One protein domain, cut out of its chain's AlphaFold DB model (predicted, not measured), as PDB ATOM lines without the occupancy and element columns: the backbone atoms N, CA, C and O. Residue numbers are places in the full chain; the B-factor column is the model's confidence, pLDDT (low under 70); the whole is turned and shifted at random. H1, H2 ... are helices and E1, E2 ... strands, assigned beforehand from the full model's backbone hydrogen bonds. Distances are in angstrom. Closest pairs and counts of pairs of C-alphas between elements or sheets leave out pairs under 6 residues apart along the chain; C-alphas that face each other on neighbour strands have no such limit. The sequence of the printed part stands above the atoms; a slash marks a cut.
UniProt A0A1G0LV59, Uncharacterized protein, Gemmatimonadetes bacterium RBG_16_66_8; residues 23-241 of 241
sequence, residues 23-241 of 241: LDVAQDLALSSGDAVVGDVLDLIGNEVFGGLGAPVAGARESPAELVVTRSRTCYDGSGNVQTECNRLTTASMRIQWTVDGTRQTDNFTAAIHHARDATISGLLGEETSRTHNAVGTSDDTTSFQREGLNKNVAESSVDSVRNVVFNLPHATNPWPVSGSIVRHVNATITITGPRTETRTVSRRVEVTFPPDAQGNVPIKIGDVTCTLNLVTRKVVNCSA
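This is residues 23 to 241 of the 241 residues of an uncharacterized protein of Gemmatimonadetes bacterium RBG_16_66_8 (UniProt A0A1G0LV59). A single large sheet of ten antiparallel strands, curled like part of a barrel, wraps round one long helix, H1, which fills its hollow. The long strands E2 to E7 make most of the wall, and the short strands E8 to E10 continue it round the helix; the two edge strands, E1 and E10, stay apart, and the barrel is not closed. The printed part has 219 residues, with one named helix and then ten named strands, E1 to E10, which lie in the sheet in the same order as along the chain; the class is mostly strand. The whole is compact, with a radius of gyration of the C-alphas of 18.4 A, yet elongated, spanning 64 by 33 by 28 A.

Find C-alpha 23 at (-122.266, -45.074, 132.158); from there H1, residues 23 to 50, runs 39.2 A to C-alpha 50 at (-104.517, -68.722, 157.922). Next look for E1, residues 67 to 77, 32.5 A long. E2 is residues 91 to 106, 43.3 A, and E3 is residues 109 to 122, 38.2 A. E4, residues 130 to 147, is 45.3 A long. E5, residues 150 to 168, is the longest strand by residues, with 19, and measures 44.6 A from C-alpha 150 at (-134.093, -60.514, 129.765). E6, residues 179 to 193, runs 40.7 A, and E7, residues 197 to 209, runs 35.5 A. Three strands of six residues follow: E8, residues 217 to 222; E9, residues 225 to 230; and E10, residues 235 to 240, which ends with C-alpha 240 at (-120.929, -39.848, 138.292).

Begin with the sheet, which is twisted and curls round H1; in two layers, H1 is on one face of it. Among the closest C-alphas of H1 and the strands are Ala 26 and Ile 222 of E8, 5.9 A, Leu 31 and Val 236 of E10, 6.0 A, and Leu 44 and His 133 of E4, 7.0 A. H1 and E1 are near each other, with 7 pairs of C-alphas within 10 A. In H1 every O i to N i+4 pair is within hydrogen-bond range. The ten strands form a meander, each the antiparallel neighbour of the one before, and each such pair is a hairpin. For E1 and E2, at 175 degrees, look at N 70 and O 99, 3.0 A, within hydrogen-bond range. For E4 and E5, at 171 degrees, N 141 and O 156 are 2.8 A apart, also within range. E4 bends by 78 degrees at residue 136, and E5 bends by 83 degrees at residue 163. E6 and E7 stand at 175 degrees, with N 188 and O 202 within range at 2.9 A. E7 and E8 stand at 130 degrees, with N 207 and O 221 within range at 2.9 A. At the edge strand E10, N 228 of E9 and O 237 are within range at 2.8 A.

The two C-alphas farthest apart are those of Leu 89 and Pro 195, at 63.6 A, while the first and last printed C-alphas, Leu 23 and Ala 241, are 8.1 A apart. The printed part has no cut. The links H1 to E1, 16 residues, and E1 to E2, 13 residues, are long. In the second of these, residues 82 to 83 pair antiparallel with residues 75 to 76 of E1. The mean pLDDT of the printed part is 90.8; residues 54 to 65, in the link from H1 to E1, are under 70.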
ATOM      1  N   LEU A  23    -121.904 -45.137 130.749       88.50
ATOM      2  CA  LEU A  23    -122.266 -45.074 132.158       88.50
ATOM      3  C   LEU A  23    -122.844 -46.406 132.650       88.50
ATOM      4  O   LEU A  23    -122.443 -46.850 133.722       88.50
ATOM      5  N   ASP A  24    -123.707 -47.066 131.870       88.25
ATOM      6  CA  ASP A  24    -124.248 -48.389 132.227       88.25
ATOM      7  C   ASP A  24    -123.119 -49.411 132.386       88.25
ATOM      8  O   ASP A  24    -123.035 -50.122 133.387       88.25
ATOM      9  N   VAL A  25    -122.182 -49.420 131.433       90.31
ATOM     10  CA  VAL A  25    -121.004 -50.291 131.496       90.31
ATOM     11  C   VAL A  25    -120.123 -49.952 132.694       90.31
ATOM     12  O   VAL A  25    -119.630 -50.855 133.369       90.31
ATOM     13  N   ALA A  26    -119.905 -48.669 132.984       92.12
ATOM     14  CA  ALA A  26    -119.113 -48.270 134.140       92.12
ATOM     15  C   ALA A  26    -119.768 -48.697 135.461       92.12
ATOM     16  O   ALA A  26    -119.064 -49.153 136.357       92.12
ATOM     17  N   GLN A  27    -121.095 -48.597 135.575       91.88
ATOM     18  CA  GLN A  27    -121.848 -49.053 136.746       91.88
ATOM     19  C   GLN A  27    -121.787 -50.573 136.912       91.88
ATOM     20  O   GLN A  27    -121.586 -51.054 138.027       91.88
ATOM     21  N   ASP A  28    -121.899 -51.326 135.818       90.88
ATOM     22  CA  ASP A  28    -121.754 -52.782 135.834       90.88
ATOM     23  C   ASP A  28    -120.374 -53.210 136.326       90.88
ATOM     24  O   ASP A  28    -120.269 -54.012 137.255       90.88
ATOM     25  N   LEU A  29    -119.324 -52.609 135.763       94.31
ATOM     26  CA  LEU A  29    -117.948 -52.862 136.181       94.31
ATOM     27  C   LEU A  29    -117.686 -52.411 137.617       94.31
ATOM     28  O   LEU A  29    -116.896 -53.035 138.322       94.31
ATOM     29  N   ALA A  30    -118.336 -51.336 138.070       95.62
ATOM     30  CA  ALA A  30    -118.249 -50.892 139.452       95.62
ATOM     31  C   ALA A  30    -118.850 -51.933 140.403       95.62
ATOM     32  O   ALA A  30    -118.272 -52.196 141.454       95.62
ATOM     33  N   LEU A  31    -119.984 -52.539 140.042       92.62
ATOM     34  CA  LEU A  31    -120.635 -53.577 140.841       92.62
ATOM     35  C   LEU A  31    -119.795 -54.857 140.902       92.62
ATOM     36  O   LEU A  31    -119.534 -55.343 142.003       92.62
ATOM     37  N   SER A  32    -119.347 -55.375 139.755       92.62
ATOM     38  CA  SER A  32    -118.532 -56.598 139.706       92.62
ATOM     39  C   SER A  32    -117.179 -56.399 140.389       92.62
ATOM     40  O   SER A  32    -116.789 -57.177 141.259       92.62
ATOM     41  N   SER A  33    -116.492 -55.294 140.088       95.62
ATOM     42  CA  SER A  33    -115.214 -54.975 140.726       95.62
ATOM     43  C   SER A  33    -115.346 -54.588 142.185       95.62
ATOM     44  O   SER A  33    -114.433 -54.855 142.959       95.62
ATOM     45  N   GLY A  34    -116.472 -54.002 142.581       95.00
ATOM     46  CA  GLY A  34    -116.776 -53.727 143.975       95.00
ATOM     47  C   GLY A  34    -116.887 -55.006 144.800       95.00
ATOM     48  O   GLY A  34    -116.285 -55.081 145.869       95.00
ATOM     49  N   ASP A  35    -117.596 -56.027 144.307       91.19
ATOM     50  CA  ASP A  35    -117.686 -57.316 145.007       91.19
ATOM     51  C   ASP A  35    -116.329 -58.033 145.054       91.19
ATOM     52  O   ASP A  35    -115.940 -58.504 146.123       91.19
ATOM     53  N   ALA A  36    -115.563 -58.021 143.957       92.44
ATOM     54  CA  ALA A  36    -114.213 -58.587 143.933       92.44
ATOM     55  C   ALA A  36    -113.261 -57.889 144.919       92.44
ATOM     56  O   ALA A  36    -112.555 -58.557 145.664       92.44
ATOM     57  N   VAL A  37    -113.288 -56.552 144.997       95.31
ATOM     58  CA  VAL A  37    -112.487 -55.781 145.964       95.31
ATOM     59  C   VAL A  37    -112.899 -56.089 147.402       95.31
ATOM     60  O   VAL A  37    -112.040 -56.216 148.271       95.31
ATOM     61  N   VAL A  38    -114.199 -56.230 147.679       92.62
ATOM     62  CA  VAL A  38    -114.657 -56.673 149.004       92.62
ATOM     63  C   VAL A  38    -114.160 -58.089 149.301       92.62
ATOM     64  O   VAL A  38    -113.742 -58.353 150.427       92.62
ATOM     65  N   GLY A  39    -114.184 -58.984 148.311       89.44
ATOM     66  CA  GLY A  39    -113.602 -60.322 148.395       89.44
ATOM     67  C   GLY A  39    -112.121 -60.279 148.762       89.44
ATOM     68  O   GLY A  39    -111.741 -60.859 149.774       89.44
ATOM     69  N   ASP A  40    -111.321 -59.507 148.022       92.25
ATOM     70  CA  ASP A  40    -109.896 -59.312 148.296       92.25
ATOM     71  C   ASP A  40    -109.677 -58.776 149.722       92.25
ATOM     72  O   ASP A  40    -108.889 -59.344 150.468       92.25
ATOM     73  N   VAL A  41    -110.405 -57.739 150.156       92.38
ATOM     74  CA  VAL A  41    -110.299 -57.187 151.526       92.38
ATOM     75  C   VAL A  41    -110.559 -58.256 152.592       92.38
ATOM     76  O   VAL A  41    -109.829 -58.328 153.583       92.38
ATOM     77  N   LEU A  42    -111.573 -59.102 152.395       88.38
ATOM     78  CA  LEU A  42    -111.878 -60.203 153.310       88.38
ATOM     79  C   LEU A  42    -110.803 -61.294 153.272       88.38
ATOM     80  O   LEU A  42    -110.432 -61.814 154.324       88.38
ATOM     81  N   ASP A  43    -110.273 -61.611 152.092       88.81
ATOM     82  CA  ASP A  43    -109.199 -62.584 151.918       88.81
ATOM     83  C   ASP A  43    -107.883 -62.112 152.539       88.81
ATOM     84  O   ASP A  43    -107.179 -62.930 153.123       88.81
ATOM     85  N   LEU A  44    -107.562 -60.814 152.495       91.50
ATOM     86  CA  LEU A  44    -106.390 -60.256 153.180       91.50
ATOM     87  C   LEU A  44    -106.463 -60.510 154.692       91.50
ATOM     88  O   LEU A  44    -105.501 -61.003 155.281       91.50
ATOM     89  N   ILE A  45    -107.623 -60.270 155.311       88.38
ATOM     90  CA  ILE A  45    -107.856 -60.574 156.732       88.38
ATOM     91  C   ILE A  45    -107.844 -62.093 156.972       88.38
ATOM     92  O   ILE A  45    -107.222 -62.578 157.917       88.38
ATOM     93  N   GLY A  46    -108.503 -62.873 156.111       86.38
ATOM     94  CA  GLY A  46    -108.530 -64.335 156.200       86.38
ATOM     95  C   GLY A  46    -107.137 -64.963 156.090       86.38
ATOM     96  O   GLY A  46    -106.833 -65.938 156.778       86.38
ATOM     97  N   ASN A  47    -106.261 -64.364 155.286       88.88
ATOM     98  CA  ASN A  47    -104.869 -64.757 155.122       88.88
ATOM     99  C   ASN A  47    -104.046 -64.501 156.391       88.88
ATOM    100  O   ASN A  47    -103.163 -65.301 156.702       88.88
ATOM    101  N   GLU A  48    -104.359 -63.468 157.179       88.25
ATOM    102  CA  GLU A  48    -103.759 -63.299 158.508       88.25
ATOM    103  C   GLU A  48    -104.128 -64.474 159.426       88.25
ATOM    104  O   GLU A  48    -103.248 -65.087 160.033       88.25
ATOM    105  N   VAL A  49    -105.409 -64.858 159.468       86.12
ATOM    106  CA  VAL A  49    -105.888 -65.994 160.276       86.12
ATOM    107  C   VAL A  49    -105.248 -67.307 159.816       86.12
ATOM    108  O   VAL A  49    -104.719 -68.056 160.638       86.12
ATOM    109  N   PHE A  50    -105.211 -67.567 158.506       87.31
ATOM    110  CA  PHE A  50    -104.517 -68.722 157.922       87.31
ATOM    111  C   PHE A  50    -103.010 -68.718 158.237       87.31
ATOM    112  O   PHE A  50    -102.406 -69.761 158.499       87.31
ATOM    113  N   GLY A  51    -102.394 -67.537 158.271       86.25
ATOM    114  CA  GLY A  51    -101.014 -67.324 158.701       86.25
ATOM    115  C   GLY A  51    -100.772 -67.576 160.195       86.25
ATOM    116  O   GLY A  51     -99.622 -67.607 160.623       86.25
ATOM    117  N   GLY A  52    -101.820 -67.805 160.992       84.38
ATOM    118  CA  GLY A  52    -101.734 -67.949 162.449       84.38
ATOM    119  C   GLY A  52    -101.642 -66.610 163.191       84.38
ATOM    120  O   GLY A  52    -101.234 -66.573 164.353       84.38
ATOM    121  N   LEU A  53    -102.001 -65.504 162.533       78.81
ATOM    122  CA  LEU A  53    -101.852 -64.134 163.020       78.81
ATOM    123  C   LEU A  53    -103.174 -63.594 163.590       78.81
ATOM    124  O   LEU A  53    -103.815 -62.718 163.016       78.81
ATOM    125  N   GLY A  54    -103.551 -64.062 164.780       67.75
ATOM    126  CA  GLY A  54    -104.693 -63.530 165.535       67.75
ATOM    127  C   GLY A  54    -105.936 -64.420 165.524       67.75
ATOM    128  O   GLY A  54    -105.940 -65.516 164.971       67.75
ATOM    129  N   ALA A  55    -106.974 -63.957 166.221       59.44
ATOM    130  CA  ALA A  55    -108.267 -64.626 166.280       59.44
ATOM    131  C   ALA A  55    -109.088 -64.318 165.012       59.44
ATOM    132  O   ALA A  55    -108.917 -63.239 164.439       59.44
ATOM    133  N   PRO A  56    -109.993 -65.219 164.588       56.34
ATOM    134  CA  PRO A  56    -110.918 -64.937 163.498       56.34
ATOM    135  C   PRO A  56    -111.703 -63.653 163.784       56.34
ATOM    136  O   PRO A  56    -112.255 -63.465 164.870       56.34
ATOM    137  N   VAL A  57    -111.718 -62.746 162.811       56.69
ATOM    138  CA  VAL A  57    -112.416 -61.465 162.928       56.69
ATOM    139  C   VAL A  57    -113.913 -61.692 162.731       56.69
ATOM    140  O   VAL A  57    -114.323 -62.385 161.799       56.69
ATOM    141  N   ALA A  58    -114.745 -61.087 163.581       43.97
ATOM    142  CA  ALA A  58    -116.187 -61.043 163.362       43.97
ATOM    143  C   ALA A  58    -116.477 -60.374 162.005       43.97
ATOM    144  O   ALA A  58    -116.153 -59.208 161.806       43.97
ATOM    145  N   GLY A  59    -117.060 -61.122 161.065       43.22
ATOM    146  CA  GLY A  59    -117.322 -60.647 159.701       43.22
ATOM    147  C   GLY A  59    -116.367 -61.183 158.631       43.22
ATOM    148  O   GLY A  59    -116.663 -61.010 157.449       43.22
ATOM    149  N   ALA A  60    -115.298 -61.905 159.005       48.12
ATOM    150  CA  ALA A  60    -114.627 -62.818 158.084       48.12
ATOM    151  C   ALA A  60    -115.641 -63.908 157.723       48.12
ATOM    152  O   ALA A  60    -115.901 -64.829 158.498       48.12
ATOM    153  N   ARG A  61    -116.330 -63.727 156.598       47.47
ATOM    154  CA  ARG A  61    -117.321 -64.694 156.148       47.47
ATOM    155  C   ARG A  61    -116.573 -65.982 155.826       47.47
ATOM    156  O   ARG A  61    -115.602 -65.945 155.075       47.47
ATOM    157  N   GLU A  62    -117.030 -67.102 156.378       52.81
ATOM    158  CA  GLU A  62    -116.610 -68.406 155.871       52.81
ATOM    159  C   GLU A  62    -116.875 -68.425 154.365       52.81
ATOM    160  O   GLU A  62    -117.943 -67.982 153.917       52.81
ATOM    161  N   SER A  63    -115.886 -68.866 153.583       56.94
ATOM    162  CA  SER A  63    -116.082 -69.016 152.143       56.94
ATOM    163  C   SER A  63    -117.368 -69.822 151.933       56.94
ATOM    164  O   SER A  63    -117.545 -70.834 152.621       56.94
ATOM    165  N   PRO A  64    -118.304 -69.379 151.071       62.78
ATOM    166  CA  PRO A  64    -119.485 -70.174 150.767       62.78
ATOM    167  C   PRO A  64    -119.058 -71.606 150.447       62.78
ATOM    168  O   PRO A  64    -118.044 -71.791 149.782       62.78
ATOM    169  N   ALA A  65    -119.829 -72.611 150.873       64.00
ATOM    170  CA  ALA A  65    -119.494 -74.022 150.632       64.00
ATOM    171  C   ALA A  65    -119.289 -74.365 149.137       64.00
ATOM    172  O   ALA A  65    -118.729 -75.401 148.800       64.00
ATOM    173  N   GLU A  66    -119.757 -73.483 148.255       81.31
ATOM    174  CA  GLU A  66    -119.659 -73.532 146.797       81.31
ATOM    175  C   GLU A  66    -118.291 -73.072 146.251       81.31
ATOM    176  O   GLU A  66    -118.004 -73.298 145.076       81.31
ATOM    177  N   LEU A  67    -117.461 -72.413 147.072       84.38
ATOM    178  CA  LEU A  67    -116.129 -71.928 146.708       84.38
ATOM    179  C   LEU A  67    -115.045 -72.748 147.412       84.38
ATOM    180  O   LEU A  67    -114.989 -72.835 148.640       84.38
ATOM    181  N   VAL A  68    -114.129 -73.292 146.623       88.88
ATOM    182  CA  VAL A  68    -112.924 -73.966 147.093       88.88
ATOM    183  C   VAL A  68    -111.810 -72.937 147.189       88.88
ATOM    184  O   VAL A  68    -111.470 -72.290 146.202       88.88
ATOM    185  N   VAL A  69    -111.227 -72.802 148.381       88.19
ATOM    186  CA  VAL A  69    -110.069 -71.931 148.590       88.19
ATOM    187  C   VAL A  69    -108.853 -72.768 148.940       88.19
ATOM    188  O   VAL A  69    -108.843 -73.461 149.959       88.19
ATOM    189  N   THR A  70    -107.816 -72.693 148.111       91.12
ATOM    190  CA  THR A  70    -106.532 -73.352 148.376       91.12
ATOM    191  C   THR A  70    -105.511 -72.306 148.787       91.12
ATOM    192  O   THR A  70    -105.457 -71.245 148.181       91.12
ATOM    193  N   ARG A  71    -104.730 -72.559 149.843       93.12
ATOM    194  CA  ARG A  71    -103.733 -71.608 150.357       93.12
ATOM    195  C   ARG A  71    -102.413 -72.303 150.660       93.12
ATOM    196  O   ARG A  71    -102.402 -73.399 151.218       93.12
ATOM    197  N   SER A  72    -101.305 -71.633 150.369       95.12
ATOM    198  CA  SER A  72     -99.964 -71.985 150.841       95.12
ATOM    199  C   SER A  72     -99.308 -70.767 151.490       95.12
ATOM    200  O   SER A  72     -99.694 -69.630 151.216       95.12
ATOM    201  N   ARG A  73     -98.335 -70.989 152.383       95.44
ATOM    202  CA  ARG A  73     -97.600 -69.898 153.037       95.44
ATOM    203  C   ARG A  73     -96.107 -70.167 153.141       95.44
ATOM    204  O   ARG A  73     -95.699 -71.303 153.372       95.44
ATOM    205  N   THR A  74     -95.336 -69.086 153.101       97.44
ATOM    206  CA  THR A  74     -93.900 -69.046 153.404       97.44
ATOM    207  C   THR A  74     -93.630 -67.879 154.347       97.44
ATOM    208  O   THR A  74     -94.063 -66.761 154.078       97.44
ATOM    209  N   CYS A  75     -92.916 -68.124 155.444       96.69
ATOM    210  CA  CYS A  75     -92.591 -67.109 156.448       96.69
ATOM    211  C   CYS A  75     -91.141 -66.652 156.319       96.69
ATOM    212  O   CYS A  75     -90.262 -67.462 156.028       96.69
ATOM    213  N   TYR A  76     -90.903 -65.363 156.546       97.62
ATOM    214  CA  TYR A  76     -89.589 -64.741 156.434       97.62
ATOM    215  C   TYR A  76     -89.219 -64.035 157.736       97.62
ATOM    216  O   TYR A  76     -90.066 -63.399 158.365       97.62
ATOM    217  N   ASP A  77     -87.957 -64.141 158.143       95.75
ATOM    218  CA  ASP A  77     -87.425 -63.414 159.294       95.75
ATOM    219  C   ASP A  77     -87.133 -61.932 158.981       95.75
ATOM    220  O   ASP A  77     -87.295 -61.465 157.852       95.75
ATOM    221  N   GLY A  78     -86.680 -61.173 159.984       94.38
ATOM    222  CA  GLY A  78     -86.312 -59.759 159.822       94.38
ATOM    223  C   GLY A  78     -85.129 -59.493 158.880       94.38
ATOM    224  O   GLY A  78     -84.905 -58.348 158.502       94.38
ATOM    225  N   SER A  79     -84.375 -60.523 158.493       95.88
ATOM    226  CA  SER A  79     -83.307 -60.455 157.484       95.88
ATOM    227  C   SER A  79     -83.766 -60.934 156.100       95.88
ATOM    228  O   SER A  79     -82.977 -60.906 155.159       95.88
ATOM    229  N   GLY A  80     -85.030 -61.346 155.955       95.38
ATOM    230  CA  GLY A  80     -85.594 -61.857 154.708       95.38
ATOM    231  C   GLY A  80     -85.277 -63.328 154.429       95.38
ATOM    232  O   GLY A  80     -85.531 -63.795 153.318       95.38
ATOM    233  N   ASN A  81     -84.745 -64.080 155.398       97.50
ATOM    234  CA  ASN A  81     -84.513 -65.513 155.224       97.50
ATOM    235  C   ASN A  81     -85.810 -66.292 155.431       97.50
ATOM    236  O   ASN A  81     -86.591 -65.987 156.334       97.50
ATOM    237  N   VAL A  82     -86.009 -67.339 154.630       97.81
ATOM    238  CA  VAL A  82     -87.135 -68.265 154.802       97.81
ATOM    239  C   VAL A  82     -86.992 -69.010 156.126       97.81
ATOM    240  O   VAL A  82     -85.950 -69.597 156.413       97.81
ATOM    241  N   GLN A  83     -88.065 -69.026 156.908       95.62
ATOM    242  CA  GLN A  83     -88.167 -69.800 158.137       95.62
ATOM    243  C   GLN A  83     -88.794 -71.164 157.847       95.62
ATOM    244  O   GLN A  83     -89.780 -71.260 157.114       95.62
ATOM    245  N   THR A  84     -88.249 -72.222 158.454       93.19
ATOM    246  CA  THR A  84     -88.833 -73.574 158.381       93.19
ATOM    247  C   THR A  84     -90.228 -73.615 159.001       93.19
ATOM    248  O   THR A  84     -91.111 -74.299 158.493       93.19
ATOM    249  N   GLU A  85     -90.438 -72.842 160.066       89.81
ATOM    250  CA  GLU A  85     -91.731 -72.659 160.714       89.81
ATOM    251  C   GLU A  85     -91.956 -71.177 161.020       89.81
ATOM    252  O   GLU A  85     -91.036 -70.458 161.406       89.81
ATOM    253  N   CYS A  86     -93.195 -70.722 160.855       89.75
ATOM    254  CA  CYS A  86     -93.591 -69.367 161.220       89.75
ATOM    255  C   CYS A  86     -93.533 -69.197 162.742       89.75
ATOM    256  O   CYS A  86     -94.062 -70.025 163.484       89.75
ATOM    257  N   ASN A  87     -92.945 -68.101 163.208       88.56
ATOM    258  CA  ASN A  87     -92.795 -67.799 164.622       88.56
ATOM    259  C   ASN A  87     -93.252 -66.367 164.896       88.56
ATOM    260  O   ASN A  87     -92.742 -65.412 164.319       88.56
ATOM    261  N   ARG A  88     -94.185 -66.213 165.836       84.00
ATOM    262  CA  ARG A  88     -94.830 -64.930 166.138       84.00
ATOM    263  C   ARG A  88     -93.871 -63.806 166.560       84.00
ATOM    264  O   ARG A  88     -94.228 -62.644 166.452       84.00
ATOM    265  N   LEU A  89     -92.689 -64.135 167.076       85.75
ATOM    266  CA  LEU A  89     -91.709 -63.147 167.535       85.75
ATOM    267  C   LEU A  89     -90.657 -62.817 166.473       85.75
ATOM    268  O   LEU A  89     -90.076 -61.737 166.516       85.75
ATOM    269  N   THR A  90     -90.378 -63.744 165.553       91.25
ATOM    270  CA  THR A  90     -89.261 -63.608 164.606       91.25
ATOM    271  C   THR A  90     -89.692 -63.518 163.150       91.25
ATOM    272  O   THR A  90     -88.860 -63.183 162.310       91.25
ATOM    273  N   THR A  91     -90.938 -63.845 162.804       93.94
ATOM    274  CA  THR A  91     -91.478 -63.659 161.450       93.94
ATOM    275  C   THR A  91     -91.731 -62.172 161.213       93.94
ATOM    276  O   THR A  91     -92.517 -61.559 161.922       93.94
ATOM    277  N   ALA A  92     -91.090 -61.583 160.206       95.25
ATOM    278  CA  ALA A  92     -91.290 -60.184 159.829       95.25
ATOM    279  C   ALA A  92     -92.307 -60.005 158.698       95.25
ATOM    280  O   ALA A  92     -93.014 -58.991 158.642       95.25
ATOM    281  N   SER A  93     -92.385 -60.994 157.809       97.06
ATOM    282  CA  SER A  93     -93.342 -61.028 156.712       97.06
ATOM    283  C   SER A  93     -93.723 -62.458 156.336       97.06
ATOM    284  O   SER A  93     -93.045 -63.431 156.675       97.06
ATOM    285  N   MET A  94     -94.840 -62.583 155.629       96.44
ATOM    286  CA  MET A  94     -95.356 -63.847 155.128       96.44
ATOM    287  C   MET A  94     -95.786 -63.678 153.682       96.44
ATOM    288  O   MET A  94     -96.492 -62.726 153.365       96.44
ATOM    289  N   ARG A  95     -95.404 -64.617 152.818       97.75
ATOM    290  CA  ARG A  95     -95.973 -64.751 151.479       97.75
ATOM    291  C   ARG A  95     -97.078 -65.794 151.518       97.75
ATOM    292  O   ARG A  95     -96.845 -66.889 152.026       97.75
ATOM    293  N   ILE A  96     -98.249 -65.464 150.989       96.94
ATOM    294  CA  ILE A  96     -99.393 -66.371 150.886       96.94
ATOM    295  C   ILE A  96     -99.837 -66.412 149.433       96.94
ATOM    296  O   ILE A  96    -100.120 -65.377 148.836       96.94
ATOM    297  N   GLN A  97     -99.909 -67.616 148.880       97.31
ATOM    298  CA  GLN A  97    -100.458 -67.849 147.551       97.31
ATOM    299  C   GLN A  97    -101.792 -68.556 147.715       97.31
ATOM    300  O   GLN A  97    -101.890 -69.500 148.506       97.31
ATOM    301  N   TRP A  98    -102.819 -68.101 147.003       94.25
ATOM    302  CA  TRP A  98    -104.125 -68.740 147.066       94.25
ATOM    303  C   TRP A  98    -104.867 -68.729 145.746       94.25
ATOM    304  O   TRP A  98    -104.649 -67.859 144.900       94.25
ATOM    305  N   THR A  99    -105.755 -69.708 145.606       94.50
ATOM    306  CA  THR A  99    -106.771 -69.725 144.560       94.50
ATOM    307  C   THR A  99    -108.157 -69.766 145.174       94.50
ATOM    308  O   THR A  99    -108.340 -70.343 146.251       94.50
ATOM    309  N   VAL A 100    -109.117 -69.151 144.493       91.81
ATOM    310  CA  VAL A 100    -110.545 -69.255 144.796       91.81
ATOM    311  C   VAL A 100    -111.229 -69.747 143.537       91.81
ATOM    312  O   VAL A 100    -111.231 -69.052 142.525       91.81
ATOM    313  N   ASP A 101    -111.813 -70.933 143.611       94.12
ATOM    314  CA  ASP A 101    -112.461 -71.578 142.480       94.12
ATOM    315  C   ASP A 101    -113.843 -72.067 142.888       94.12
ATOM    316  O   ASP A 101    -114.002 -72.741 143.906       94.12
ATOM    317  N   GLY A 102    -114.860 -71.770 142.090       92.88
ATOM    318  CA  GLY A 102    -116.178 -72.328 142.350       92.88
ATOM    319  C   GLY A 102    -117.279 -71.759 141.485       92.88
ATOM    320  O   GLY A 102    -117.082 -70.872 140.658       92.88
ATOM    321  N   THR A 103    -118.474 -72.302 141.669       92.94
ATOM    322  CA  THR A 103    -119.669 -71.830 140.980       92.94
ATOM    323  C   THR A 103    -120.815 -71.755 141.960       92.94
ATOM    324  O   THR A 103    -121.181 -72.744 142.590       92.94
ATOM    325  N   ARG A 104    -121.411 -70.572 142.052       88.88
ATOM    326  CA  ARG A 104    -122.648 -70.346 142.782       88.88
ATOM    327  C   ARG A 104    -123.796 -70.254 141.797       88.88
ATOM    328  O   ARG A 104    -123.743 -69.456 140.865       88.88
ATOM    329  N   GLN A 105    -124.855 -71.012 142.045       90.25
ATOM    330  CA  GLN A 105    -126.035 -71.022 141.193       90.25
ATOM    331  C   GLN A 105    -127.318 -70.944 142.022       90.25
ATOM    332  O   GLN A 105    -127.462 -71.577 143.063       90.25
ATOM    333  N   THR A 106    -128.257 -70.146 141.532       88.81
ATOM    334  CA  THR A 106    -129.648 -70.045 141.986       88.81
ATOM    335  C   THR A 106    -130.553 -70.055 140.752       88.81
ATOM    336  O   THR A 106    -130.049 -70.011 139.631       88.81
ATOM    337  N   ASP A 107    -131.874 -70.045 140.936       89.56
ATOM    338  CA  ASP A 107    -132.845 -70.115 139.831       89.56
ATOM    339  C   ASP A 107    -132.616 -69.069 138.726       89.56
ATOM    340  O   ASP A 107    -132.839 -69.347 137.555       89.56
ATOM    341  N   ASN A 108    -132.152 -67.871 139.098       91.94
ATOM    342  CA  ASN A 108    -132.054 -66.714 138.203       91.94
ATOM    343  C   ASN A 108    -130.643 -66.111 138.136       91.94
ATOM    344  O   ASN A 108    -130.456 -65.023 137.591       91.94
ATOM    345  N   PHE A 109    -129.650 -66.765 138.738       91.94
ATOM    346  CA  PHE A 109    -128.293 -66.236 138.803       91.94
ATOM    347  C   PHE A 109    -127.263 -67.353 138.879       91.94
ATOM    348  O   PHE A 109    -127.375 -68.227 139.739       91.94
ATOM    349  N   THR A 110    -126.226 -67.248 138.055       93.00
ATOM    350  CA  THR A 110    -125.042 -68.106 138.097       93.00
ATOM    351  C   THR A 110    -123.796 -67.233 138.113       93.00
ATOM    352  O   THR A 110    -123.693 -66.306 137.313       93.00
ATOM    353  N   ALA A 111    -122.842 -67.540 138.985       92.50
ATOM    354  CA  ALA A 111    -121.509 -66.954 138.986       92.50
ATOM    355  C   ALA A 111    -120.466 -68.066 139.050       92.50
ATOM    356  O   ALA A 111    -120.497 -68.850 139.998       92.50
ATOM    357  N   ALA A 112    -119.556 -68.121 138.082       94.19
ATOM    358  CA  ALA A 112    -118.341 -68.921 138.171       94.19
ATOM    359  C   ALA A 112    -117.160 -67.989 138.434       94.19
ATOM    360  O   ALA A 112    -117.031 -66.964 137.763       94.19
ATOM    361  N   ILE A 113    -116.356 -68.339 139.432       93.31
ATOM    362  CA  ILE A 113    -115.268 -67.518 139.955       93.31
ATOM    363  C   ILE A 113    -113.973 -68.318 139.871       93.31
ATOM    364  O   ILE A 113    -113.947 -69.461 140.339       93.31
ATOM    365  N   HIS A 114    -112.930 -67.707 139.309       95.56
ATOM    366  CA  HIS A 114    -111.591 -68.294 139.198       95.56
ATOM    367  C   HIS A 114    -110.533 -67.244 139.492       95.56
ATOM    368  O   HIS A 114    -110.153 -66.462 138.622       95.56
ATOM    369  N   HIS A 115    -110.057 -67.196 140.732       94.69
ATOM    370  CA  HIS A 115    -109.074 -66.212 141.177       94.69
ATOM    371  C   HIS A 115    -107.771 -66.897 141.550       94.69
ATOM    372  O   HIS A 115    -107.768 -67.942 142.194       94.69
ATOM    373  N   ALA A 116    -106.657 -66.254 141.219       96.56
ATOM    374  CA  ALA A 116    -105.339 -66.613 141.718       96.56
ATOM    375  C   ALA A 116    -104.644 -65.363 142.249       96.56
ATOM    376  O   ALA A 116    -104.727 -64.286 141.648       96.56
ATOM    377  N   ARG A 117    -103.976 -65.490 143.394       97.25
ATOM    378  CA  ARG A 117    -103.335 -64.374 144.088       97.25
ATOM    379  C   ARG A 117    -102.020 -64.805 144.725       97.25
ATOM    380  O   ARG A 117    -101.877 -65.923 145.219       97.25
ATOM    381  N   ASP A 118    -101.079 -63.874 144.750       98.06
ATOM    382  CA  ASP A 118     -99.802 -63.964 145.445       98.06
ATOM    383  C   ASP A 118     -99.637 -62.707 146.297       98.06
ATOM    384  O   ASP A 118     -99.451 -61.611 145.759       98.06
ATOM    385  N   ALA A 119     -99.779 -62.850 147.613       97.44
ATOM    386  CA  ALA A 119     -99.695 -61.746 148.557       97.44
ATOM    387  C   ALA A 119     -98.483 -61.844 149.466       97.44
ATOM    388  O   ALA A 119     -97.991 -62.919 149.792       97.44
ATOM    389  N   THR A 120     -98.063 -60.683 149.948       98.12
ATOM    390  CA  THR A 120     -97.158 -60.511 151.070       98.12
ATOM    391  C   THR A 120     -97.857 -59.713 152.163       98.12
ATOM    392  O   THR A 120     -98.374 -58.624 151.909       98.12
ATOM    393  N   ILE A 121     -97.813 -60.242 153.381       96.25
ATOM    394  CA  ILE A 121     -98.191 -59.555 154.614       96.25
ATOM    395  C   ILE A 121     -96.903 -59.157 155.330       96.25
ATOM    396  O   ILE A 121     -96.016 -59.992 155.507       96.25
ATOM    397  N   SER A 122     -96.779 -57.901 155.741       96.25
ATOM    398  CA  SER A 122     -95.631 -57.388 156.491       96.25
ATOM    399  C   SER A 122     -96.061 -56.584 157.718       96.25
ATOM    400  O   SER A 122     -97.239 -56.258 157.889       96.25
ATOM    401  N   GLY A 123     -95.088 -56.291 158.586       93.50
ATOM    402  CA  GLY A 123     -95.351 -55.711 159.904       93.50
ATOM    403  C   GLY A 123     -95.742 -56.780 160.922       93.50
ATOM    404  O   GLY A 123     -96.661 -56.570 161.695       93.50
ATOM    405  N   LEU A 124     -95.088 -57.948 160.875       92.50
ATOM    406  CA  LEU A 124     -95.417 -59.107 161.720       92.50
ATOM    407  C   LEU A 124     -94.488 -59.281 162.933       92.50
ATOM    408  O   LEU A 124     -94.574 -60.280 163.646       92.50
ATOM    409  N   LEU A 125     -93.571 -58.334 163.150       86.75
ATOM    410  CA  LEU A 125     -92.639 -58.375 164.272       86.75
ATOM    411  C   LEU A 125     -93.327 -57.906 165.568       86.75
ATOM    412  O   LEU A 125     -93.263 -56.727 165.911       86.75
ATOM    413  N   GLY A 126     -93.879 -58.845 166.336       72.56
ATOM    414  CA  GLY A 126     -94.160 -58.663 167.765       72.56
ATOM    415  C   GLY A 126     -95.393 -57.820 168.124       72.56
ATOM    416  O   GLY A 126     -96.518 -58.298 168.037       72.56
ATOM    417  N   GLU A 127     -95.190 -56.628 168.700       73.81
ATOM    418  CA  GLU A 127     -96.271 -55.742 169.184       73.81
ATOM    419  C   GLU A 127     -96.786 -54.823 168.069       73.81
ATOM    420  O   GLU A 127     -96.840 -53.598 168.212       73.81
ATOM    421  N   GLU A 128     -97.110 -55.398 166.909       83.38
ATOM    422  CA  GLU A 128     -97.569 -54.594 165.789       83.38
ATOM    423  C   GLU A 128     -98.923 -53.922 166.072       83.38
ATOM    424  O   GLU A 128     -99.878 -54.520 166.572       83.38
ATOM    425  N   THR A 129     -99.018 -52.645 165.709       90.75
ATOM    426  CA  THR A 129    -100.267 -51.873 165.750       90.75
ATOM    427  C   THR A 129    -100.948 -51.809 164.386       90.75
ATOM    428  O   THR A 129    -102.086 -51.351 164.288       90.75
ATOM    429  N   SER A 130    -100.281 -52.282 163.330       93.31
ATOM    430  CA  SER A 130    -100.811 -52.344 161.974       93.31
ATOM    431  C   SER A 130    -100.125 -53.427 161.145       93.31
ATOM    432  O   SER A 130     -99.017 -53.866 161.453       93.31
ATOM    433  N   ARG A 131    -100.792 -53.851 160.070       94.38
ATOM    434  CA  ARG A 131    -100.269 -54.804 159.083       94.38
ATOM    435  C   ARG A 131    -100.438 -54.244 157.688       94.38
ATOM    436  O   ARG A 131    -101.451 -53.615 157.390       94.38
ATOM    437  N   THR A 132     -99.441 -54.484 156.842       97.31
ATOM    438  CA  THR A 132     -99.454 -54.041 155.444       97.31
ATOM    439  C   THR A 132     -99.571 -55.232 154.513       97.31
ATOM    440  O   THR A 132     -98.837 -56.210 154.641       97.31
ATOM    441  N   HIS A 133    -100.462 -55.107 153.540       98.12
ATOM    442  CA  HIS A 133    -100.753 -56.115 152.539       98.12
ATOM    443  C   HIS A 133    -100.386 -55.608 151.152       98.12
ATOM    444  O   HIS A 133    -100.750 -54.502 150.744       98.12
ATOM    445  N   ASN A 134     -99.677 -56.449 150.414       98.62
ATOM    446  CA  ASN A 134     -99.415 -56.273 148.995       98.62
ATOM    447  C   ASN A 134     -99.763 -57.567 148.283       98.62
ATOM    448  O   ASN A 134     -99.505 -58.635 148.824       98.62
ATOM    449  N   ALA A 135    -100.311 -57.490 147.080       98.31
ATOM    450  CA  ALA A 135    -100.615 -58.678 146.301       98.31
ATOM    451  C   ALA A 135    -100.661 -58.373 144.812       98.31
ATOM    452  O   ALA A 135    -100.919 -57.244 144.393       98.31
ATOM    453  N   VAL A 136    -100.456 -59.413 144.019       98.62
ATOM    454  CA  VAL A 136    -100.770 -59.435 142.593       98.62
ATOM    455  C   VAL A 136    -101.608 -60.663 142.292       98.62
ATOM    456  O   VAL A 136    -101.545 -61.656 143.017       98.62
ATOM    457  N   GLY A 137    -102.386 -60.618 141.221       97.62
ATOM    458  CA  GLY A 137    -103.136 -61.789 140.808       97.62
ATOM    459  C   GLY A 137    -103.947 -61.592 139.548       97.62
ATOM    460  O   GLY A 137    -103.849 -60.567 138.873       97.62
ATOM    461  N   THR A 138    -104.742 -62.607 139.249       98.19
ATOM    462  CA  THR A 138    -105.626 -62.649 138.090       98.19
ATOM    463  C   THR A 138    -106.998 -63.171 138.482       98.19
ATOM    464  O   THR A 138    -107.132 -63.896 139.474       98.19
ATOM    465  N   SER A 139    -108.012 -62.810 137.706       96.81
ATOM    466  CA  SER A 139    -109.328 -63.448 137.766       96.81
ATOM    467  C   SER A 139    -109.865 -63.724 136.370       96.81
ATOM    468  O   SER A 139    -109.628 -62.918 135.472       96.81
ATOM    469  N   ASP A 140    -110.642 -64.792 136.234       97.50
ATOM    470  CA  ASP A 140    -111.442 -65.120 135.056       97.50
ATOM    471  C   ASP A 140    -112.841 -65.532 135.529       97.50
ATOM    472  O   ASP A 140    -113.079 -66.672 135.918       97.50
ATOM    473  N   ASP A 141    -113.774 -64.587 135.524       95.69
ATOM    474  CA  ASP A 141    -115.089 -64.753 136.130       95.69
ATOM    475  C   ASP A 141    -116.189 -64.698 135.073       95.69
ATOM    476  O   ASP A 141    -116.117 -63.975 134.074       95.69
ATOM    477  N   THR A 142    -117.271 -65.434 135.317       95.62
ATOM    478  CA  THR A 142    -118.496 -65.299 134.529       95.62
ATOM    479  C   THR A 142    -119.691 -65.110 135.439       95.62
ATOM    480  O   THR A 142    -119.837 -65.788 136.452       95.62
ATOM    481  N   THR A 143    -120.579 -64.197 135.064       94.00
ATOM    482  CA  THR A 143    -121.871 -64.007 135.721       94.00
ATOM    483  C   THR A 143    -122.993 -64.054 134.699       94.00
ATOM    484  O   THR A 143    -122.899 -63.515 133.599       94.00
ATOM    485  N   SER A 144    -124.083 -64.720 135.060       92.81
ATOM    486  CA  SER A 144    -125.323 -64.749 134.299       92.81
ATOM    487  C   SER A 144    -126.474 -64.397 135.225       92.81
ATOM    488  O   SER A 144    -126.576 -64.933 136.326       92.81
ATOM    489  N   PHE A 145    -127.332 -63.489 134.778       92.00
ATOM    490  CA  PHE A 145    -128.550 -63.095 135.464       92.00
ATOM    491  C   PHE A 145    -129.734 -63.243 134.519       92.00
ATOM    492  O   PHE A 145    -129.734 -62.685 133.421       92.00
ATOM    493  N   GLN A 146    -130.759 -63.954 134.973       91.06
ATOM    494  CA  GLN A 146    -131.972 -64.211 134.217       91.06
ATOM    495  C   GLN A 146    -133.169 -63.546 134.887       91.06
ATOM    496  O   GLN A 146    -133.388 -63.637 136.093       91.06
ATOM    497  N   ARG A 147    -133.978 -62.873 134.077       87.25
ATOM    498  CA  ARG A 147    -135.302 -62.377 134.430       87.25
ATOM    499  C   ARG A 147    -136.224 -62.623 133.242       87.25
ATOM    500  O   ARG A 147    -135.768 -62.780 132.113       87.25
ATOM    501  N   GLU A 148    -137.528 -62.661 133.484       86.38
ATOM    502  CA  GLU A 148    -138.518 -62.811 132.417       86.38
ATOM    503  C   GLU A 148    -138.255 -61.825 131.261       86.38
ATOM    504  O   GLU A 148    -138.254 -60.608 131.449       86.38
ATOM    505  N   GLY A 149    -137.971 -62.374 130.074       80.75
ATOM    506  CA  GLY A 149    -137.694 -61.612 128.854       80.75
ATOM    507  C   GLY A 149    -136.321 -60.931 128.770       80.75
ATOM    508  O   GLY A 149    -136.077 -60.236 127.784       80.75
ATOM    509  N   LEU A 150    -135.430 -61.112 129.755       88.31
ATOM    510  CA  LEU A 150    -134.093 -60.514 129.765       88.31
ATOM    511  C   LEU A 150    -133.056 -61.425 130.435       88.31
ATOM    512  O   LEU A 150    -133.140 -61.735 131.620       88.31
ATOM    513  N   ASN A 151    -132.026 -61.787 129.683       91.56
ATOM    514  CA  ASN A 151    -130.833 -62.455 130.179       91.56
ATOM    515  C   ASN A 151    -129.629 -61.524 130.022       91.56
ATOM    516  O   ASN A 151    -129.473 -60.874 128.988       91.56
ATOM    517  N   LYS A 152    -128.771 -61.471 131.033       92.19
ATOM    518  CA  LYS A 152    -127.507 -60.745 130.999       92.19
ATOM    519  C   LYS A 152    -126.378 -61.700 131.335       92.19
ATOM    520  O   LYS A 152    -126.400 -62.337 132.382       92.19
ATOM    521  N   ASN A 153    -125.382 -61.755 130.466       94.19
ATOM    522  CA  ASN A 153    -124.158 -62.513 130.641       94.19
ATOM    523  C   ASN A 153    -122.979 -61.549 130.652       94.19
ATOM    524  O   ASN A 153    -122.887 -60.669 129.801       94.19
ATOM    525  N   VAL A 154    -122.076 -61.726 131.604       94.69
ATOM    526  CA  VAL A 154    -120.834 -60.969 131.697       94.69
ATOM    527  C   VAL A 154    -119.698 -61.967 131.846       94.69
ATOM    528  O   VAL A 154    -119.746 -62.830 132.719       94.69
ATOM    529  N   ALA A 155    -118.701 -61.864 130.976       97.12
ATOM    530  CA  ALA A 155    -117.425 -62.551 131.123       97.12
ATOM    531  C   ALA A 155    -116.349 -61.501 131.387       97.12
ATOM    532  O   ALA A 155    -116.215 -60.565 130.595       97.12
ATOM    533  N   GLU A 156    -115.615 -61.644 132.485       97.31
ATOM    534  CA  GLU A 156    -114.580 -60.707 132.911       97.31
ATOM    535  C   GLU A 156    -113.263 -61.441 133.122       97.31
ATOM    536  O   GLU A 156    -113.221 -62.465 133.793       97.31
ATOM    537  N   SER A 157    -112.176 -60.882 132.605       98.06
ATOM    538  CA  SER A 157    -110.831 -61.240 133.037       98.06
ATOM    539  C   SER A 157    -110.125 -60.018 133.595       98.06
ATOM    540  O   SER A 157    -110.343 -58.895 133.124       98.06
ATOM    541  N   SER A 158    -109.282 -60.197 134.609       98.12
ATOM    542  CA  SER A 158    -108.513 -59.083 135.151       98.12
ATOM    543  C   SER A 158    -107.115 -59.446 135.618       98.12
ATOM    544  O   SER A 158    -106.811 -60.591 135.949       98.12
ATOM    545  N   VAL A 159    -106.260 -58.423 135.626       98.44
ATOM    546  CA  VAL A 159    -104.971 -58.421 136.320       98.44
ATOM    547  C   VAL A 159    -105.052 -57.415 137.456       98.44
ATOM    548  O   VAL A 159    -105.273 -56.217 137.232       98.44
ATOM    549  N   ASP A 160    -104.837 -57.914 138.666       98.19
ATOM    550  CA  ASP A 160    -105.134 -57.211 139.903       98.19
ATOM    551  C   ASP A 160    -103.849 -56.918 140.683       98.19
ATOM    552  O   ASP A 160    -102.892 -57.697 140.683       98.19
ATOM    553  N   SER A 161    -103.825 -55.771 141.361       98.38
ATOM    554  CA  SER A 161    -102.770 -55.422 142.309       98.38
ATOM    555  C   SER A 161    -103.350 -54.794 143.569       98.38
ATOM    556  O   SER A 161    -104.075 -53.804 143.488       98.38
ATOM    557  N   VAL A 162    -102.963 -55.337 144.717       98.69
ATOM    558  CA  VAL A 162    -103.169 -54.777 146.054       98.69
ATOM    559  C   VAL A 162    -101.874 -54.066 146.435       98.69
ATOM    560  O   VAL A 162    -100.802 -54.674 146.411       98.69
ATOM    561  N   ARG A 163    -101.949 -52.775 146.754       98.56
ATOM    562  CA  ARG A 163    -100.775 -51.925 146.980       98.56
ATOM    563  C   ARG A 163    -100.868 -51.240 148.329       98.56
ATOM    564  O   ARG A 163    -101.705 -50.359 148.513       98.56
ATOM    565  N   ASN A 164     -99.960 -51.610 149.228       98.19
ATOM    566  CA  ASN A 164     -99.811 -51.024 150.557       98.19
ATOM    567  C   ASN A 164    -101.149 -50.881 151.293       98.19
ATOM    568  O   ASN A 164    -101.422 -49.833 151.868       98.19
ATOM    569  N   VAL A 165    -102.002 -51.904 151.224       98.38
ATOM    570  CA  VAL A 165    -103.278 -51.894 151.939       98.38
ATOM    571  C   VAL A 165    -102.986 -52.133 153.410       98.38
ATOM    572  O   VAL A 165    -102.485 -53.195 153.777       98.38
ATOM    573  N   VAL A 166    -103.241 -51.130 154.247       96.81
ATOM    574  CA  VAL A 166    -102.908 -51.179 155.676       96.81
ATOM    575  C   VAL A 166    -104.164 -51.328 156.509       96.81
ATOM    576  O   VAL A 166    -105.110 -50.559 156.349       96.81
ATOM    577  N   PHE A 167    -104.128 -52.264 157.451       93.75
ATOM    578  CA  PHE A 167    -105.109 -52.375 158.525       93.75
ATOM    579  C   PHE A 167    -104.458 -51.997 159.848       93.75
ATOM    580  O   PHE A 167    -103.361 -52.465 160.157       93.75
ATOM    581  N   ASN A 168    -105.149 -51.184 160.644       93.00
ATOM    582  CA  ASN A 168    -104.797 -51.007 162.049       93.00
ATOM    583  C   ASN A 168    -105.288 -52.218 162.854       93.00
ATOM    584  O   ASN A 168    -106.278 -52.855 162.503       93.00
ATOM    585  N   LEU A 169    -104.618 -52.521 163.959       90.00
ATOM    586  CA  LEU A 169    -104.990 -53.592 164.876       90.00
ATOM    587  C   LEU A 169    -105.533 -53.016 166.195       90.00
ATOM    588  O   LEU A 169    -105.161 -51.910 166.585       90.00
ATOM    589  N   PRO A 170    -106.414 -53.744 166.905       88.88
ATOM    590  CA  PRO A 170    -107.021 -55.017 166.513       88.88
ATOM    591  C   PRO A 170    -108.156 -54.823 165.492       88.88
ATOM    592  O   PRO A 170    -108.873 -53.822 165.531       88.88
ATOM    593  N   HIS A 171    -108.383 -55.820 164.632       86.75
ATOM    594  CA  HIS A 171    -109.457 -55.796 163.620       86.75
ATOM    595  C   HIS A 171    -110.868 -55.653 164.207       86.75
ATOM    596  O   HIS A 171    -111.755 -55.126 163.548       86.75
ATOM    597  N   ALA A 172    -111.087 -56.069 165.461       84.19
ATOM    598  CA  ALA A 172    -112.382 -55.929 166.134       84.19
ATOM    599  C   ALA A 172    -112.858 -54.466 166.226       84.19
ATOM    600  O   ALA A 172    -114.058 -54.206 166.173       84.19
ATOM    601  N   THR A 173    -111.926 -53.518 166.354       88.12
ATOM    602  CA  THR A 173    -112.209 -52.074 166.374       88.12
ATOM    603  C   THR A 173    -111.781 -51.371 165.088       88.12
ATOM    604  O   THR A 173    -112.204 -50.246 164.848       88.12
ATOM    605  N   ASN A 174    -110.967 -52.028 164.255       88.56
ATOM    606  CA  ASN A 174    -110.410 -51.484 163.017       88.56
ATOM    607  C   ASN A 174    -110.638 -52.439 161.824       88.56
ATOM    608  O   ASN A 174    -109.676 -52.925 161.237       88.56
ATOM    609  N   PRO A 175    -111.893 -52.747 161.457       87.12
ATOM    610  CA  PRO A 175    -112.185 -53.793 160.471       87.12
ATOM    611  C   PRO A 175    -111.880 -53.402 159.016       87.12
ATOM    612  O   PRO A 175    -111.978 -54.244 158.127       87.12
ATOM    613  N   TRP A 176    -111.555 -52.133 158.746       91.69
ATOM    614  CA  TRP A 176    -111.396 -51.603 157.389       91.69
ATOM    615  C   TRP A 176    -109.969 -51.130 157.133       91.69
ATOM    616  O   TRP A 176    -109.325 -50.627 158.061       91.69
ATOM    617  N   PRO A 177    -109.495 -51.206 155.877       95.06
ATOM    618  CA  PRO A 177    -108.234 -50.586 155.524       95.06
ATOM    619  C   PRO A 177    -108.266 -49.074 155.754       95.06
ATOM    620  O   PRO A 177    -109.285 -48.419 155.527       95.06
ATOM    621  N   VAL A 178    -107.125 -48.524 156.159       95.69
ATOM    622  CA  VAL A 178    -106.937 -47.088 156.433       95.69
ATOM    623  C   VAL A 178    -106.031 -46.396 155.413       95.69
ATOM    624  O   VAL A 178    -105.894 -45.175 155.434       95.69
ATOM    625  N   SER A 179    -105.376 -47.166 154.543       97.88
ATOM    626  CA  SER A 179    -104.544 -46.661 153.452       97.88
ATOM    627  C   SER A 179    -104.345 -47.721 152.365       97.88
ATOM    628  O   SER A 179    -104.719 -48.886 152.538       97.88
ATOM    629  N   GLY A 180    -103.759 -47.303 151.242       98.31
ATOM    630  CA  GLY A 180    -103.438 -48.165 150.105       98.31
ATOM    631  C   GLY A 180    -104.497 -48.149 149.012       98.31
ATOM    632  O   GLY A 180    -105.428 -47.338 149.020       98.31
ATOM    633  N   SER A 181    -104.348 -49.056 148.052       98.56
ATOM    634  CA  SER A 181    -105.314 -49.223 146.971       98.56
ATOM    635  C   SER A 181    -105.375 -50.647 146.433       98.56
ATOM    636  O   SER A 181    -104.431 -51.431 146.562       98.56
ATOM    637  N   ILE A 182    -106.500 -50.965 145.798       98.69
ATOM    638  CA  ILE A 182    -106.659 -52.134 144.937       98.69
ATOM    639  C   ILE A 182    -106.972 -51.638 143.531       98.69
ATOM    640  O   ILE A 182    -107.868 -50.820 143.324       98.69
ATOM    641  N   VAL A 183    -106.205 -52.122 142.560       98.56
ATOM    642  CA  VAL A 183    -106.340 -51.766 141.147       98.56
ATOM    643  C   VAL A 183    -106.586 -53.031 140.348       98.56
ATOM    644  O   VAL A 183    -105.789 -53.962 140.437       98.56
ATOM    645  N   ARG A 184    -107.636 -53.025 139.529       98.00
ATOM    646  CA  ARG A 184    -107.988 -54.099 138.596       98.00
ATOM    647  C   ARG A 184    -107.925 -53.573 137.168       98.00
ATOM    648  O   ARG A 184    -108.484 -52.519 136.869       98.00
ATOM    649  N   HIS A 185    -107.253 -54.285 136.271       98.12
ATOM    650  CA  HIS A 185    -107.336 -54.022 134.831       98.12
ATOM    651  C   HIS A 185    -108.285 -55.041 134.222       98.12
ATOM    652  O   HIS A 185    -107.885 -56.177 133.992       98.12
ATOM    653  N   VAL A 186    -109.536 -54.636 134.017       97.75
ATOM    654  CA  VAL A 186    -110.636 -55.530 133.655       97.75
ATOM    655  C   VAL A 186    -110.869 -55.486 132.151       97.75
ATOM    656  O   VAL A 186    -111.053 -54.408 131.583       97.75
ATOM    657  N   ASN A 187    -110.909 -56.655 131.520       97.75
ATOM    658  CA  ASN A 187    -111.469 -56.857 130.192       97.75
ATOM    659  C   ASN A 187    -112.811 -57.565 130.356       97.75
ATOM    660  O   ASN A 187    -112.856 -58.676 130.873       97.75
ATOM    661  N   ALA A 188    -113.892 -56.931 129.918       96.25
ATOM    662  CA  ALA A 188    -115.239 -57.459 130.080       96.25
ATOM    663  C   ALA A 188    -115.950 -57.566 128.735       96.25
ATOM    664  O   ALA A 188    -115.846 -56.671 127.896       96.25
ATOM    665  N   THR A 189    -116.712 -58.640 128.555       96.38
ATOM    666  CA  THR A 189    -117.716 -58.772 127.497       96.38
ATOM    667  C   THR A 189    -119.082 -58.918 128.148       96.38
ATOM    668  O   THR A 189    -119.343 -59.899 128.840       96.38
ATOM    669  N   ILE A 190    -119.935 -57.922 127.929       93.62
ATOM    670  CA  ILE A 190    -121.294 -57.843 128.455       93.62
ATOM    671  C   ILE A 190    -122.246 -58.145 127.304       93.62
ATOM    672  O   ILE A 190    -122.225 -57.454 126.288       93.62
ATOM    673  N   THR A 191    -123.092 -59.152 127.471       93.38
ATOM    674  CA  THR A 191    -124.134 -59.525 126.516       93.38
ATOM    675  C   THR A 191    -125.491 -59.464 127.196       93.38
ATOM    676  O   THR A 191    -125.724 -60.145 128.192       93.38
ATOM    677  N   ILE A 192    -126.410 -58.679 126.642       91.38
ATOM    678  CA  ILE A 192    -127.809 -58.616 127.066       91.38
ATOM    679  C   ILE A 192    -128.660 -59.218 125.953       91.38
ATOM    680  O   ILE A 192    -128.533 -58.853 124.790       91.38
ATOM    681  N   THR A 193    -129.524 -60.163 126.304       91.12
ATOM    682  CA  THR A 193    -130.440 -60.843 125.385       91.12
ATOM    683  C   THR A 193    -131.869 -60.674 125.881       91.12
ATOM    684  O   THR A 193    -132.199 -61.096 126.984       91.12
ATOM    685  N   GLY A 194    -132.724 -60.078 125.057       87.19
ATOM    686  CA  GLY A 194    -134.159 -59.931 125.305       87.19
ATOM    687  C   GLY A 194    -134.910 -59.831 123.976       87.19
ATOM    688  O   GLY A 194    -134.682 -60.665 123.100       87.19
ATOM    689  N   PRO A 195    -135.746 -58.800 123.747       83.62
ATOM    690  CA  PRO A 195    -136.328 -58.541 122.422       83.62
ATOM    691  C   PRO A 195    -135.276 -58.305 121.325       83.62
ATOM    692  O   PRO A 195    -135.553 -58.482 120.140       83.62
ATOM    693  N   ARG A 196    -134.073 -57.874 121.723       84.31
ATOM    694  CA  ARG A 196    -132.871 -57.767 120.892       84.31
ATOM    695  C   ARG A 196    -131.669 -58.274 121.684       84.31
ATOM    696  O   ARG A 196    -131.710 -58.300 122.916       84.31
ATOM    697  N   THR A 197    -130.619 -58.654 120.967       89.50
ATOM    698  CA  THR A 197    -129.327 -59.003 121.558       89.50
ATOM    699  C   THR A 197    -128.360 -57.851 121.359       89.50
ATOM    700  O   THR A 197    -128.201 -57.361 120.241       89.50
ATOM    701  N   GLU A 198    -127.695 -57.454 122.433       89.56
ATOM    702  CA  GLU A 198    -126.624 -56.471 122.423       89.56
ATOM    703  C   GLU A 198    -125.390 -57.049 123.107       89.56
ATOM    704  O   GLU A 198    -125.497 -57.680 124.157       89.56
ATOM    705  N   THR A 199    -124.219 -56.823 122.513       92.19
ATOM    706  CA  THR A 199    -122.936 -57.223 123.086       92.19
ATOM    707  C   THR A 199    -121.978 -56.050 123.057       92.19
ATOM    708  O   THR A 199    -121.813 -55.399 122.024       92.19
ATOM    709  N   ARG A 200    -121.296 -55.823 124.177       91.94
ATOM    710  CA  ARG A 200    -120.287 -54.785 124.319       91.94
ATOM    711  C   ARG A 200    -119.045 -55.335 125.012       91.94
ATOM    712  O   ARG A 200    -119.129 -55.896 126.100       91.94
ATOM    713  N   THR A 201    -117.891 -55.130 124.386       94.88
ATOM    714  CA  THR A 201    -116.585 -55.490 124.948       94.88
ATOM    715  C   THR A 201    -115.825 -54.228 125.324       94.88
ATOM    716  O   THR A 201    -115.742 -53.285 124.534       94.88
ATOM    717  N   VAL A 202    -115.274 -54.193 126.535       94.75
ATOM    718  CA  VAL A 202    -114.528 -53.048 127.062       94.75
ATOM    719  C   VAL A 202    -113.291 -53.489 127.830       94.75
ATOM    720  O   VAL A 202    -113.251 -54.571 128.404       94.75
ATOM    721  N   SER A 203    -112.304 -52.598 127.875       96.19
ATOM    722  CA  SER A 203    -111.183 -52.672 128.807       96.19
ATOM    723  C   SER A 203    -111.195 -51.424 129.685       96.19
ATOM    724  O   SER A 203    -111.332 -50.305 129.169       96.19
ATOM    725  N   ARG A 204    -111.130 -51.592 131.007       96.19
ATOM    726  CA  ARG A 204    -111.164 -50.491 131.979       96.19
ATOM    727  C   ARG A 204    -110.210 -50.759 133.133       96.19
ATOM    728  O   ARG A 204    -110.133 -51.863 133.665       96.19
ATOM    729  N   ARG A 205    -109.521 -49.702 133.558       97.25
ATOM    730  CA  ARG A 205    -108.829 -49.678 134.845       97.25
ATOM    731  C   ARG A 205    -109.837 -49.294 135.921       97.25
ATOM    732  O   ARG A 205    -110.415 -48.208 135.849       97.25
ATOM    733  N   VAL A 206    -110.012 -50.179 136.893       98.25
ATOM    734  CA  VAL A 206    -110.791 -49.944 138.103       98.25
ATOM    735  C   VAL A 206    -109.834 -49.730 139.267       98.25
ATOM    736  O   VAL A 206    -108.888 -50.493 139.441       98.25
ATOM    737  N   GLU A 207    -110.048 -48.686 140.057       98.44
ATOM    738  CA  GLU A 207    -109.222 -48.375 141.223       98.44
ATOM    739  C   GLU A 207    -110.093 -48.065 142.433       98.44
ATOM    740  O   GLU A 207    -110.977 -47.211 142.371       98.44
ATOM    741  N   VAL A 208    -109.804 -48.747 143.538       98.56
ATOM    742  CA  VAL A 208    -110.333 -48.444 144.863       98.56
ATOM    743  C   VAL A 208    -109.188 -47.954 145.729       98.56
ATOM    744  O   VAL A 208    -108.204 -48.666 145.920       98.56
ATOM    745  N   THR A 209    -109.328 -46.750 146.269       98.12
ATOM    746  CA  THR A 209    -108.376 -46.177 147.227       98.12
ATOM    747  C   THR A 209    -108.993 -46.224 148.615       98.12
ATOM    748  O   THR A 209    -110.175 -45.924 148.767       98.12
ATOM    749  N   PHE A 210    -108.202 -46.559 149.631       97.88
ATOM    750  CA  PHE A 210    -108.654 -46.567 151.020       97.88
ATOM    751  C   PHE A 210    -108.192 -45.281 151.709       97.88
ATOM    752  O   PHE A 210    -107.014 -45.168 152.043       97.88
ATOM    753  N   PRO A 211    -109.063 -44.272 151.881       95.19
ATOM    754  CA  PRO A 211    -108.708 -43.099 152.659       95.19
ATOM    755  C   PRO A 211    -108.686 -43.431 154.160       95.19
ATOM    756  O   PRO A 211    -109.360 -44.372 154.595       95.19
ATOM    757  N   PRO A 212    -107.968 -42.633 154.969       90.94
ATOM    758  CA  PRO A 212    -108.102 -42.716 156.417       90.94
ATOM    759  C   PRO A 212    -109.564 -42.459 156.813       90.94
ATOM    760  O   PRO A 212    -110.258 -41.660 156.184       90.94
ATOM    761  N   ASP A 213    -110.033 -43.165 157.842       85.25
ATOM    762  CA  ASP A 213    -111.362 -42.988 158.447       85.25
ATOM    763  C   ASP A 213    -112.565 -43.207 157.507       85.25
ATOM    764  O   ASP A 213    -113.680 -42.766 157.792       85.25
ATOM    765  N   ALA A 214    -112.378 -43.962 156.417       84.75
ATOM    766  CA  ALA A 214    -113.420 -44.293 155.438       84.75
ATOM    767  C   ALA A 214    -114.658 -44.988 156.039       84.75
ATOM    768  O   ALA A 214    -115.740 -44.969 155.450       84.75
ATOM    769  N   GLN A 215    -114.495 -45.667 157.182       86.88
ATOM    770  CA  GLN A 215    -115.533 -46.485 157.830       86.88
ATOM    771  C   GLN A 215    -116.229 -47.447 156.846       86.88
ATOM    772  O   GLN A 215    -117.441 -47.662 156.897       86.88
ATOM    773  N   GLY A 216    -115.455 -47.995 155.906       88.12
ATOM    774  CA  GLY A 216    -115.937 -48.899 154.868       88.12
ATOM    775  C   GLY A 216    -116.573 -48.225 153.647       88.12
ATOM    776  O   GLY A 216    -116.948 -48.942 152.731       88.12
ATOM    777  N   ASN A 217    -116.695 -46.897 153.571       94.56
ATOM    778  CA  ASN A 217    -117.149 -46.197 152.361       94.56
ATOM    779  C   ASN A 217    -115.944 -45.676 151.578       94.56
ATOM    780  O   ASN A 217    -115.275 -44.740 152.010       94.56
ATOM    781  N   VAL A 218    -115.672 -46.276 150.424       97.31
ATOM    782  CA  VAL A 218    -114.464 -46.011 149.638       97.31
ATOM    783  C   VAL A 218    -114.817 -45.582 148.213       97.31
ATOM    784  O   VAL A 218    -115.812 -46.057 147.658       97.31
ATOM    785  N   PRO A 219    -114.036 -44.682 147.595       97.81
ATOM    786  CA  PRO A 219    -114.204 -44.367 146.185       97.81
ATOM    787  C   PRO A 219    -113.809 -45.571 145.325       97.81
ATOM    788  O   PRO A 219    -112.757 -46.173 145.540       97.81
ATOM    789  N   ILE A 220    -114.632 -45.882 144.325       98.38
ATOM    790  CA  ILE A 220    -114.298 -46.799 143.231       98.38
ATOM    791  C   ILE A 220    -114.352 -46.020 141.916       98.38
ATOM    792  O   ILE A 220    -115.371 -45.417 141.584       98.38
ATOM    793  N   LYS A 221    -113.240 -46.000 141.181       98.19
ATOM    794  CA  LYS A 221    -113.085 -45.252 139.930       98.19
ATOM    795  C   LYS A 221    -112.981 -46.204 138.744       98.19
ATOM    796  O   LYS A 221    -112.160 -47.112 138.778       98.19
ATOM    797  N   ILE A 222    -113.781 -45.978 137.702       96.56
ATOM    798  CA  ILE A 222    -113.877 -46.774 136.474       96.56
ATOM    799  C   ILE A 222    -113.703 -45.824 135.286       96.56
ATOM    800  O   ILE A 222    -114.655 -45.194 134.825       96.56
ATOM    801  N   GLY A 223    -112.473 -45.694 134.786       89.44
ATOM    802  CA  GLY A 223    -112.160 -44.628 133.828       89.44
ATOM    803  C   GLY A 223    -112.422 -43.253 134.452       89.44
ATOM    804  O   GLY A 223    -111.826 -42.943 135.483       89.44
ATOM    805  N   ASP A 224    -113.315 -42.464 133.859       89.25
ATOM    806  CA  ASP A 224    -113.695 -41.137 134.372       89.25
ATOM    807  C   ASP A 224    -114.856 -41.186 135.378       89.25
ATOM    808  O   ASP A 224    -115.031 -40.261 136.163       89.25
ATOM    809  N   VAL A 225    -115.598 -42.296 135.437       95.06
ATOM    810  CA  VAL A 225    -116.707 -42.459 136.384       95.06
ATOM    811  C   VAL A 225    -116.168 -42.790 137.771       95.06
ATOM    812  O   VAL A 225    -115.352 -43.696 137.934       95.06
ATOM    813  N   THR A 226    -116.662 -42.099 138.791       97.38
ATOM    814  CA  THR A 226    -116.408 -42.410 140.200       97.38
ATOM    815  C   THR A 226    -117.720 -42.750 140.894       97.38
ATOM    816  O   THR A 226    -118.704 -42.028 140.758       97.38
ATOM    817  N   CYS A 227    -117.729 -43.841 141.654       97.62
ATOM    818  CA  CYS A 227    -118.825 -44.241 142.528       97.62
ATOM    819  C   CYS A 227    -118.332 -44.375 143.976       97.62
ATOM    820  O   CYS A 227    -117.133 -44.361 144.259       97.62
ATOM    821  N   THR A 228    -119.264 -44.572 144.906       97.56
ATOM    822  CA  THR A 228    -118.975 -44.980 146.286       97.56
ATOM    823  C   THR A 228    -119.262 -46.467 146.460       97.56
ATOM    824  O   THR A 228    -120.392 -46.901 146.239       97.56
ATOM    825  N   LEU A 229    -118.261 -47.232 146.892       97.62
ATOM    826  CA  LEU A 229    -118.382 -48.623 147.318       97.62
ATOM    827  C   LEU A 229    -118.464 -48.685 148.845       97.62
ATOM    828  O   LEU A 229    -117.594 -48.173 149.544       97.62
ATOM    829  N   ASN A 230    -119.485 -49.354 149.370       95.12
ATOM    830  CA  ASN A 230    -119.577 -49.673 150.790       95.12
ATOM    831  C   ASN A 230    -119.109 -51.118 151.040       95.12
ATOM    832  O   ASN A 230    -119.771 -52.061 150.608       95.12
ATOM    833  N   LEU A 231    -118.002 -51.288 151.764       91.88
ATOM    834  CA  LEU A 231    -117.368 -52.575 152.067       91.88
ATOM    835  C   LEU A 231    -118.199 -53.463 153.013       91.88
ATOM    836  O   LEU A 231    -118.023 -54.678 153.022       91.88
ATOM    837  N   VAL A 232    -119.140 -52.883 153.770       87.88
ATOM    838  CA  VAL A 232    -120.060 -53.623 154.654       87.88
ATOM    839  C   VAL A 232    -121.212 -54.207 153.843       87.88
ATOM    840  O   VAL A 232    -121.473 -55.408 153.856       87.88
ATOM    841  N   THR A 233    -121.941 -53.340 153.142       90.00
ATOM    842  CA  THR A 233    -123.180 -53.695 152.448       90.00
ATOM    843  C   THR A 233    -122.938 -54.190 151.029       90.00
ATOM    844  O   THR A 233    -123.896 -54.605 150.381       90.00
ATOM    845  N   ARG A 234    -121.699 -54.087 150.529       90.94
ATOM    846  CA  ARG A 234    -121.287 -54.394 149.147       90.94
ATOM    847  C   ARG A 234    -122.041 -53.600 148.085       90.94
ATOM    848  O   ARG A 234    -122.237 -54.052 146.963       90.94
ATOM    849  N   LYS A 235    -122.542 -52.424 148.464       92.19
ATOM    850  CA  LYS A 235    -123.347 -51.590 147.570       92.19
ATOM    851  C   LYS A 235    -122.444 -50.597 146.868       92.19
ATOM    852  O   LYS A 235    -121.601 -49.983 147.519       92.19
ATOM    853  N   VAL A 236    -122.700 -50.404 145.583       94.75
ATOM    854  CA  VAL A 236    -122.154 -49.302 144.798       94.75
ATOM    855  C   VAL A 236    -123.260 -48.282 144.574       94.75
ATOM    856  O   VAL A 236    -124.369 -48.642 144.177       94.75
ATOM    857  N   VAL A 237    -122.980 -47.019 144.880       94.69
ATOM    858  CA  VAL A 237    -123.937 -45.908 144.783       94.69
ATOM    859  C   VAL A 237    -123.245 -44.639 144.285       94.69
ATOM    860  O   VAL A 237    -122.018 -44.568 144.261       94.69
ATOM    861  N   ASN A 238    -124.035 -43.619 143.936       93.69
ATOM    862  CA  ASN A 238    -123.554 -42.274 143.595       93.69
ATOM    863  C   ASN A 238    -122.502 -42.261 142.471       93.69
ATOM    864  O   ASN A 238    -121.478 -41.599 142.592       93.69
ATOM    865  N   CYS A 239    -122.738 -43.026 141.403       93.19
ATOM    866  CA  CYS A 239    -121.867 -43.035 140.233       93.19
ATOM    867  C   CYS A 239    -122.048 -41.763 139.396       93.19
ATOM    868  O   CYS A 239    -123.160 -41.479 138.949       93.19
ATOM    869  N   SER A 240    -120.958 -41.044 139.142       90.75
ATOM    870  CA  SER A 240    -120.929 -39.848 138.292       90.75
ATOM    871  C   SER A 240    -119.613 -39.745 137.521       90.75
ATOM    872  O   SER A 240    -118.580 -40.179 138.032       90.75
ATOM    873  N   ALA A 241    -119.662 -39.176 136.315       85.31
ATOM    874  CA  ALA A 241    -118.486 -38.799 135.521       85.31
ATOM    875  C   ALA A 241    -117.966 -37.406 135.904       85.31
ATOM    876  O   ALA A 241    -118.796 -36.586 136.365       85.31
TER     877      ALA A 241